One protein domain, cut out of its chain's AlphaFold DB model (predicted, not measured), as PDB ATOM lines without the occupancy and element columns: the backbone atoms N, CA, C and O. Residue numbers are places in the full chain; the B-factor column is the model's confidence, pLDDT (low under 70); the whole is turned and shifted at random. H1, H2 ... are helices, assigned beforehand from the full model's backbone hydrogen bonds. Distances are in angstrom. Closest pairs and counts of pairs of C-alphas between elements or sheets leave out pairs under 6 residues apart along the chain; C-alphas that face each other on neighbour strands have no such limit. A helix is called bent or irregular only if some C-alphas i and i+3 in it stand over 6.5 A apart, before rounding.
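AT A GLANCE: This is residues 9 to 65 of the 116 residues of the protein "Ribbon-helix-helix protein, CopG family" of Agrobacterium rhizogenes (UniProt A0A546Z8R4). One long helix, H2, makes most of the length, and a shorter helix, H1, stands steeply across its first end, met by residues 30 to 34 of H2 along the middle of H1, at residues 19 to 23, like a lopsided T with H1 as the short crossbar and H2 as the long stem. Most of H2 sticks out free, with a slight kink on the way. The printed part has 57 residues with two named helices, H1 then H2, and no named strand; the class is all helix. It is extended, with a radius of gyration of the C-alphas of 18.4 A and spans of 54 by 21 by 16 A.

IN THESE COORDINATES: Find C-alpha 30 at (116.803, 104.106, 106.783); from there H2, residues 30 to 61, runs 46.6 A to C-alpha 61 at (161.120, 95.234, 95.529). H1, residues 13 to 26, begins at C-alpha 13 at (113.481, 95.610, 97.159) and is 20.0 A long.

HOW THE PARTS SIT: Look at residues 30 to 34 of H2, which alone touch H1, at its residues 19 to 23. The closest C-alphas, those of Leu 19 and Arg 30, are 5.6 A apart. The helices run opposite ways at a steep tilt of 66 degrees. H2 has a kink of 26 degrees near residue 44; it is neither bent nor irregular, but only just: C-alphas 44 and 47 are 6.1 A apart. In H1 every O i to N i+4 pair is within hydrogen-bond range; in H2, 25 of 28 are.

THE WHOLE: The two C-alphas farthest apart, those of Gln 24 and Gly 62, are 54.6 A apart. The link from H1 to H2 is tight, the printed part has no cut, and no printed residue is under 70 in pLDDT.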
ATOM      1  N   ILE A   9     122.073 105.033  95.331       93.12
ATOM      2  CA  ILE A   9     122.375 103.626  95.070       93.12
ATOM      3  C   ILE A   9     121.092 102.875  94.734       93.12
ATOM      4  O   ILE A   9     120.024 103.171  95.272       93.12
ATOM      5  N   ARG A  10     121.196 101.888  93.844       96.75
ATOM      6  CA  ARG A  10     120.111 100.939  93.597       96.75
ATOM      7  C   ARG A  10     120.327  99.729  94.492       96.75
ATOM      8  O   ARG A  10     121.371  99.090  94.408       96.75
ATOM      9  N   ILE A  11     119.333  99.422  95.312       95.69
ATOM     10  CA  ILE A  11     119.318  98.238  96.169       95.69
ATOM     11  C   ILE A  11     118.154  97.325  95.775       95.69
ATOM     12  O   ILE A  11     117.176  97.811  95.191       95.69
ATOM     13  N   PRO A  12     118.244  96.020  96.066       98.06
ATOM     14  CA  PRO A  12     117.106  95.121  95.934       98.06
ATOM     15  C   PRO A  12     115.929  95.547  96.827       98.06
ATOM     16  O   PRO A  12     116.127  96.204  97.855       98.06
ATOM     17  N   VAL A  13     114.701  95.191  96.439       97.44
ATOM     18  CA  VAL A  13     113.481  95.610  97.159       97.44
ATOM     19  C   VAL A  13     113.451  94.994  98.555       97.44
ATOM     20  O   VAL A  13     113.215  95.694  99.533       97.44
ATOM     21  N   GLU A  14     113.829  93.727  98.662       97.44
ATOM     22  CA  GLU A  14     113.951  92.995  99.917       97.44
ATOM     23  C   GLU A  14     114.900  93.681 100.918       97.44
ATOM     24  O   GLU A  14     114.652  93.699 102.125       97.44
ATOM     25  N   MET A  15     115.965  94.323 100.423       96.81
ATOM     26  CA  MET A  15     116.909  95.065 101.259       96.81
ATOM     27  C   MET A  15     116.306  96.381 101.750       96.81
ATOM     28  O   MET A  15     116.508  96.760 102.905       96.81
ATOM     29  N   LYS A  16     115.552  97.077 100.890       96.12
ATOM     30  CA  LYS A  16     114.807  98.274 101.290       96.12
ATOM     31  C   LYS A  16     113.831  97.938 102.416       96.12
ATOM     32  O   LYS A  16     113.790  98.677 103.395       96.12
ATOM     33  N   ASP A  17     113.082  96.850 102.275       97.38
ATOM     34  CA  ASP A  17     112.050  96.453 103.235       97.38
ATOM     35  C   ASP A  17     112.669  96.055 104.584       97.38
ATOM     36  O   ASP A  17     112.219  96.523 105.628       97.38
ATOM     37  N   THR A  18     113.791  95.328 104.560       96.19
ATOM     38  CA  THR A  18     114.574  95.011 105.770       96.19
ATOM     39  C   THR A  18     115.051  96.281 106.491       96.19
ATOM     40  O   THR A  18     114.924  96.403 107.708       96.19
ATOM     41  N   LEU A  19     115.569  97.276 105.755       95.88
ATOM     42  CA  LEU A  19     115.966  98.566 106.343       95.88
ATOM     43  C   LEU A  19     114.772  99.327 106.935       95.88
ATOM     44  O   LEU A  19     114.938 100.090 107.886       95.88
ATOM     45  N   GLU A  20     113.588  99.165 106.349       95.69
ATOM     46  CA  GLU A  20     112.335  99.784 106.781       95.69
ATOM     47  C   GLU A  20     111.854  99.201 108.119       95.69
ATOM     48  O   GLU A  20     111.494  99.967 109.012       95.69
ATOM     49  N   GLU A  21     111.925  97.879 108.276       96.19
ATOM     50  CA  GLU A  21     111.643  97.162 109.527       96.19
ATOM     51  C   GLU A  21     112.643  97.554 110.625       96.19
ATOM     52  O   GLU A  21     112.261  98.068 111.678       96.19
ATOM     53  N   MET A  22     113.947  97.457 110.342       96.00
ATOM     54  CA  MET A  22     114.994  97.812 111.307       96.00
ATOM     55  C   MET A  22     114.917  99.275 111.763       96.00
ATOM     56  O   MET A  22     115.221  99.595 112.915       96.00
ATOM     57  N   ALA A  23     114.531 100.189 110.870       95.69
ATOM     58  CA  ALA A  23     114.350 101.600 111.195       95.69
ATOM     59  C   ALA A  23     113.248 101.814 112.245       95.69
ATOM     60  O   ALA A  23     113.412 102.641 113.150       95.69
ATOM     61  N   GLN A  24     112.147 101.060 112.148       93.69
ATOM     62  CA  GLN A  24     111.042 101.118 113.108       93.69
ATOM     63  C   GLN A  24     111.488 100.610 114.481       93.69
ATOM     64  O   GLN A  24     111.309 101.315 115.478       93.69
ATOM     65  N   ASP A  25     112.152  99.456 114.518       94.94
ATOM     66  CA  ASP A  25     112.579  98.808 115.762       94.94
ATOM     67  C   ASP A  25     113.647  99.614 116.511       94.94
ATOM     68  O   ASP A  25     113.600  99.772 117.733       94.94
ATOM     69  N   THR A  26     114.609 100.175 115.777       93.50
ATOM     70  CA  THR A  26     115.758 100.890 116.359       93.50
ATOM     71  C   THR A  26     115.517 102.385 116.568       93.50
ATOM     72  O   THR A  26     116.365 103.069 117.149       93.50
ATOM     73  N   ARG A  27     114.376 102.919 116.102       90.44
ATOM     74  CA  ARG A  27     114.076 104.366 116.053       90.44
ATOM     75  C   ARG A  27     115.150 105.171 115.308       90.44
ATOM     76  O   ARG A  27     115.474 106.301 115.685       90.44
ATOM     77  N   ARG A  28     115.723 104.594 114.250       93.88
ATOM     78  CA  ARG A  28     116.714 105.234 113.367       93.88
ATOM     79  C   ARG A  28     116.147 105.391 111.962       93.88
ATOM     80  O   ARG A  28     115.212 104.704 111.580       93.88
ATOM     81  N   SER A  29     116.694 106.316 111.176       95.19
ATOM     82  CA  SER A  29     116.273 106.460 109.780       95.19
ATOM     83  C   SER A  29     116.912 105.378 108.903       95.19
ATOM     84  O   SER A  29     118.031 104.937 109.162       95.19
ATOM     85  N   ARG A  30     116.238 105.004 107.809       93.75
ATOM     86  CA  ARG A  30     116.803 104.106 106.783       93.75
ATOM     87  C   ARG A  30     118.157 104.598 106.275       93.75
ATOM     88  O   ARG A  30     119.083 103.812 106.138       93.75
ATOM     89  N   SER A  31     118.277 105.905 106.032       92.56
ATOM     90  CA  SER A  31     119.523 106.520 105.566       92.56
ATOM     91  C   SER A  31     120.644 106.413 106.596       92.56
ATOM     92  O   SER A  31     121.785 106.199 106.206       92.56
ATOM     93  N   TYR A  32     120.326 106.525 107.891       94.12
ATOM     94  CA  TYR A  32     121.302 106.308 108.959       94.12
ATOM     95  C   TYR A  32     121.790 104.856 108.953       94.12
ATOM     96  O   TYR A  32     122.987 104.623 108.859       94.12
ATOM     97  N   LEU A  33     120.877 103.879 108.959       95.44
ATOM     98  CA  LEU A  33     121.243 102.456 108.959       95.44
ATOM     99  C   LEU A  33     122.033 102.049 107.707       95.44
ATOM    100  O   LEU A  33     122.998 101.296 107.803       95.44
ATOM    101  N   ALA A  34     121.659 102.574 106.539       95.12
ATOM    102  CA  ALA A  34     122.394 102.342 105.302       95.12
ATOM    103  C   ALA A  34     123.806 102.948 105.353       95.12
ATOM    104  O   ALA A  34     124.760 102.298 104.931       95.12
ATOM    105  N   ALA A  35     123.951 104.166 105.885       93.94
ATOM    106  CA  ALA A  35     125.254 104.804 106.044       93.94
ATOM    107  C   ALA A  35     126.154 104.025 107.013       93.94
ATOM    108  O   ALA A  35     127.308 103.777 106.680       93.94
ATOM    109  N   GLU A  36     125.617 103.570 108.150       94.69
ATOM    110  CA  GLU A  36     126.349 102.746 109.121       94.69
ATOM    111  C   GLU A  36     126.798 101.418 108.506       94.69
ATOM    112  O   GLU A  36     127.960 101.043 108.619       94.69
ATOM    113  N   ALA A  37     125.909 100.726 107.787       94.00
ATOM    114  CA  ALA A  37     126.248  99.465 107.130       94.00
ATOM    115  C   ALA A  37     127.367  99.642 106.087       94.00
ATOM    116  O   ALA A  37     128.283  98.820 106.005       94.00
ATOM    117  N   ILE A  38     127.318 100.729 105.308       94.38
ATOM    118  CA  ILE A  38     128.372 101.078 104.349       94.38
ATOM    119  C   ILE A  38     129.671 101.426 105.082       94.38
ATOM    120  O   ILE A  38     130.729 100.959 104.666       94.38
ATOM    121  N   ALA A  39     129.608 102.202 106.167       92.25
ATOM    122  CA  ALA A  39     130.774 102.576 106.960       92.25
ATOM    123  C   ALA A  39     131.471 101.340 107.540       92.25
ATOM    124  O   ALA A  39     132.661 101.163 107.300       92.25
ATOM    125  N   SER A  40     130.729 100.434 108.186       92.44
ATOM    126  CA  SER A  40     131.281  99.182 108.718       92.44
ATOM    127  C   SER A  40     131.879  98.298 107.622       92.44
ATOM    128  O   SER A  40     132.928  97.689 107.815       92.44
ATOM    129  N   TYR A  41     131.251  98.235 106.444       90.75
ATOM    130  CA  TYR A  41     131.820  97.499 105.315       90.75
ATOM    131  C   TYR A  41     133.129  98.127 104.823       90.75
ATOM    132  O   TYR A  41     134.099  97.412 104.573       90.75
ATOM    133  N   ILE A  42     133.165  99.454 104.673       91.62
ATOM    134  CA  ILE A  42     134.358 100.171 104.220       91.62
ATOM    135  C   ILE A  42     135.479 100.043 105.243       91.62
ATOM    136  O   ILE A  42     136.599  99.787 104.827       91.62
ATOM    137  N   GLU A  43     135.198 100.168 106.537       87.69
ATOM    138  CA  GLU A  43     136.181 100.000 107.609       87.69
ATOM    139  C   GLU A  43     136.888  98.646 107.467       87.69
ATOM    140  O   GLU A  43     138.089  98.611 107.193       87.69
ATOM    141  N   ILE A  44     136.113  97.554 107.438       83.50
ATOM    142  CA  ILE A  44     136.619  96.184 107.243       83.50
ATOM    143  C   ILE A  44     137.401  96.037 105.925       83.50
ATOM    144  O   ILE A  44     138.388  95.308 105.850       83.50
ATOM    145  N   LYS A  45     136.961  96.684 104.839       84.50
ATOM    146  CA  LYS A  45     137.614  96.554 103.524       84.50
ATOM    147  C   LYS A  45     138.833  97.454 103.343       84.50
ATOM    148  O   LYS A  45     139.706  97.121 102.541       84.50
ATOM    149  N   SER A  46     138.894  98.578 104.044       77.75
ATOM    150  CA  SER A  46     139.949  99.578 103.899       77.75
ATOM    151  C   SER A  46     141.281  99.078 104.451       77.75
ATOM    152  O   SER A  46     142.313  99.288 103.811       77.75
ATOM    153  N   GLU A  47     141.240  98.318 105.547       72.06
ATOM    154  CA  GLU A  47     142.411  97.677 106.153       72.06
ATOM    155  C   GLU A  47     143.100  96.718 105.173       72.06
ATOM    156  O   GLU A  47     144.325  96.683 105.064       72.06
ATOM    157  N   HIS A  48     142.318  95.984 104.380       70.19
ATOM    158  CA  HIS A  48     142.869  95.013 103.435       70.19
ATOM    159  C   HIS A  48     143.506  95.670 102.215       70.19
ATOM    160  O   HIS A  48     144.556  95.222 101.759       70.19
ATOM    161  N   LYS A  49     142.888  96.729 101.677       75.38
ATOM    162  CA  LYS A  49     143.377  97.355 100.443       75.38
ATOM    163  C   LYS A  49     144.798  97.896 100.614       75.38
ATOM    164  O   LYS A  49     145.654  97.616  99.781       75.38
ATOM    165  N   GLN A  50     145.050  98.620 101.702       75.88
ATOM    166  CA  GLN A  50     146.367  99.206 101.974       75.88
ATOM    167  C   GLN A  50     147.426  98.123 102.203       75.88
ATOM    168  O   GLN A  50     148.540  98.223 101.694       75.88
ATOM    169  N   SER A  51     147.061  97.053 102.916       77.00
ATOM    170  CA  SER A  51     147.953  95.918 103.150       77.00
ATOM    171  C   SER A  51     148.340  95.205 101.851       77.00
ATOM    172  O   SER A  51     149.492  94.811 101.694       77.00
ATOM    173  N   TRP A  52     147.417  95.065 100.897       85.31
ATOM    174  CA  TRP A  52     147.698  94.404  99.620       85.31
ATOM    175  C   TRP A  52     148.529  95.250  98.663       85.31
ATOM    176  O   TRP A  52     149.336  94.698  97.919       85.31
ATOM    177  N   GLU A  53     148.323  96.564  98.639       87.38
ATOM    178  CA  GLU A  53     149.159  97.472  97.845       87.38
ATOM    179  C   GLU A  53     150.602  97.444  98.370       87.38
ATOM    180  O   GLU A  53     151.515  97.154  97.602       87.38
ATOM    181  N   ALA A  54     150.796  97.567  99.687       85.19
ATOM    182  CA  ALA A  54     152.119  97.451 100.302       85.19
ATOM    183  C   ALA A  54     152.775  96.078 100.056       85.19
ATOM    184  O   ALA A  54     153.945  96.008  99.694       85.19
ATOM    185  N   ALA A  55     152.019  94.980 100.181       85.56
ATOM    186  CA  ALA A  55     152.542  93.638  99.922       85.56
ATOM    187  C   ALA A  55     152.963  93.433  98.455       85.56
ATOM    188  O   ALA A  55     153.924  92.710  98.184       85.56
ATOM    189  N   GLN A  56     152.260  94.054  97.503       90.94
ATOM    190  CA  GLN A  56     152.654  94.029  96.092       90.94
ATOM    191  C   GLN A  56     153.936  94.825  95.850       90.94
ATOM    192  O   GLN A  56     154.808  94.342  95.125       90.94
ATOM    193  N   ASP A  57     154.072  95.995  96.472       91.62
ATOM    194  CA  ASP A  57     155.280  96.816  96.372       91.62
ATOM    195  C   ASP A  57     156.496  96.101  96.987       91.62
ATOM    196  O   ASP A  57     157.561  96.052  96.368       91.62
ATOM    197  N   ASP A  58     156.331  95.455  98.145       89.00
ATOM    198  CA  ASP A  58     157.380  94.648  98.780       89.00
ATOM    199  C   ASP A  58     157.775  93.443  97.920       89.00
ATOM    200  O   ASP A  58     158.964  93.160  97.750       89.00
ATOM    201  N   ALA A  59     156.801  92.761  97.313       88.12
ATOM    202  CA  ALA A  59     157.081  91.671  96.385       88.12
ATOM    203  C   ALA A  59     157.845  92.159  95.143       88.12
ATOM    204  O   ALA A  59     158.803  91.509  94.720       88.12
ATOM    205  N   ALA A  60     157.467  93.314  94.586       90.94
ATOM    206  CA  ALA A  60     158.148  93.921  93.443       90.94
ATOM    207  C   ALA A  60     159.575  94.388  93.785       90.94
ATOM    208  O   ALA A  60     160.470  94.284  92.947       90.94
ATOM    209  N   ALA A  61     159.805  94.853  95.016       92.69
ATOM    210  CA  ALA A  61     161.120  95.234  95.529       92.69
ATOM    211  C   ALA A  61     162.002  94.032  95.929       92.69
ATOM    212  O   ALA A  61     163.185  94.211  96.216       92.69
ATOM    213  N   GLY A  62     161.451  92.813  95.941       90.44
ATOM    214  CA  GLY A  62     162.151  91.608  96.391       90.44
ATOM    215  C   GLY A  62     162.235  91.463  97.916       90.44
ATOM    216  O   GLY A  62     162.981  90.616  98.403       90.44
ATOM    217  N   ASN A  63     161.454  92.238  98.672       91.00
ATOM    218  CA  ASN A  63     161.370  92.212 100.135       91.00
ATOM    219  C   ASN A  63     160.457  91.080 100.641       91.00
ATOM    220  O   ASN A  63     159.611  91.287 101.507       91.00
ATOM    221  N   MET A  64     160.591  89.870 100.093       90.06
ATOM    222  CA  MET A  64     159.815  88.714 100.548       90.06
ATOM    223  C   MET A  64     160.646  87.820 101.463       90.06
ATOM    224  O   MET A  64     161.780  87.458 101.149       90.06
ATOM    225  N   VAL A  65     160.058  87.423 102.589       92.44
ATOM    226  CA  VAL A  65     160.617  86.372 103.442       92.44
ATOM    227  C   VAL A  65     160.322  84.997 102.846       92.44
ATOM    228  O   VAL A  65     159.306  84.792 102.180       92.44
TER     229      VAL A  65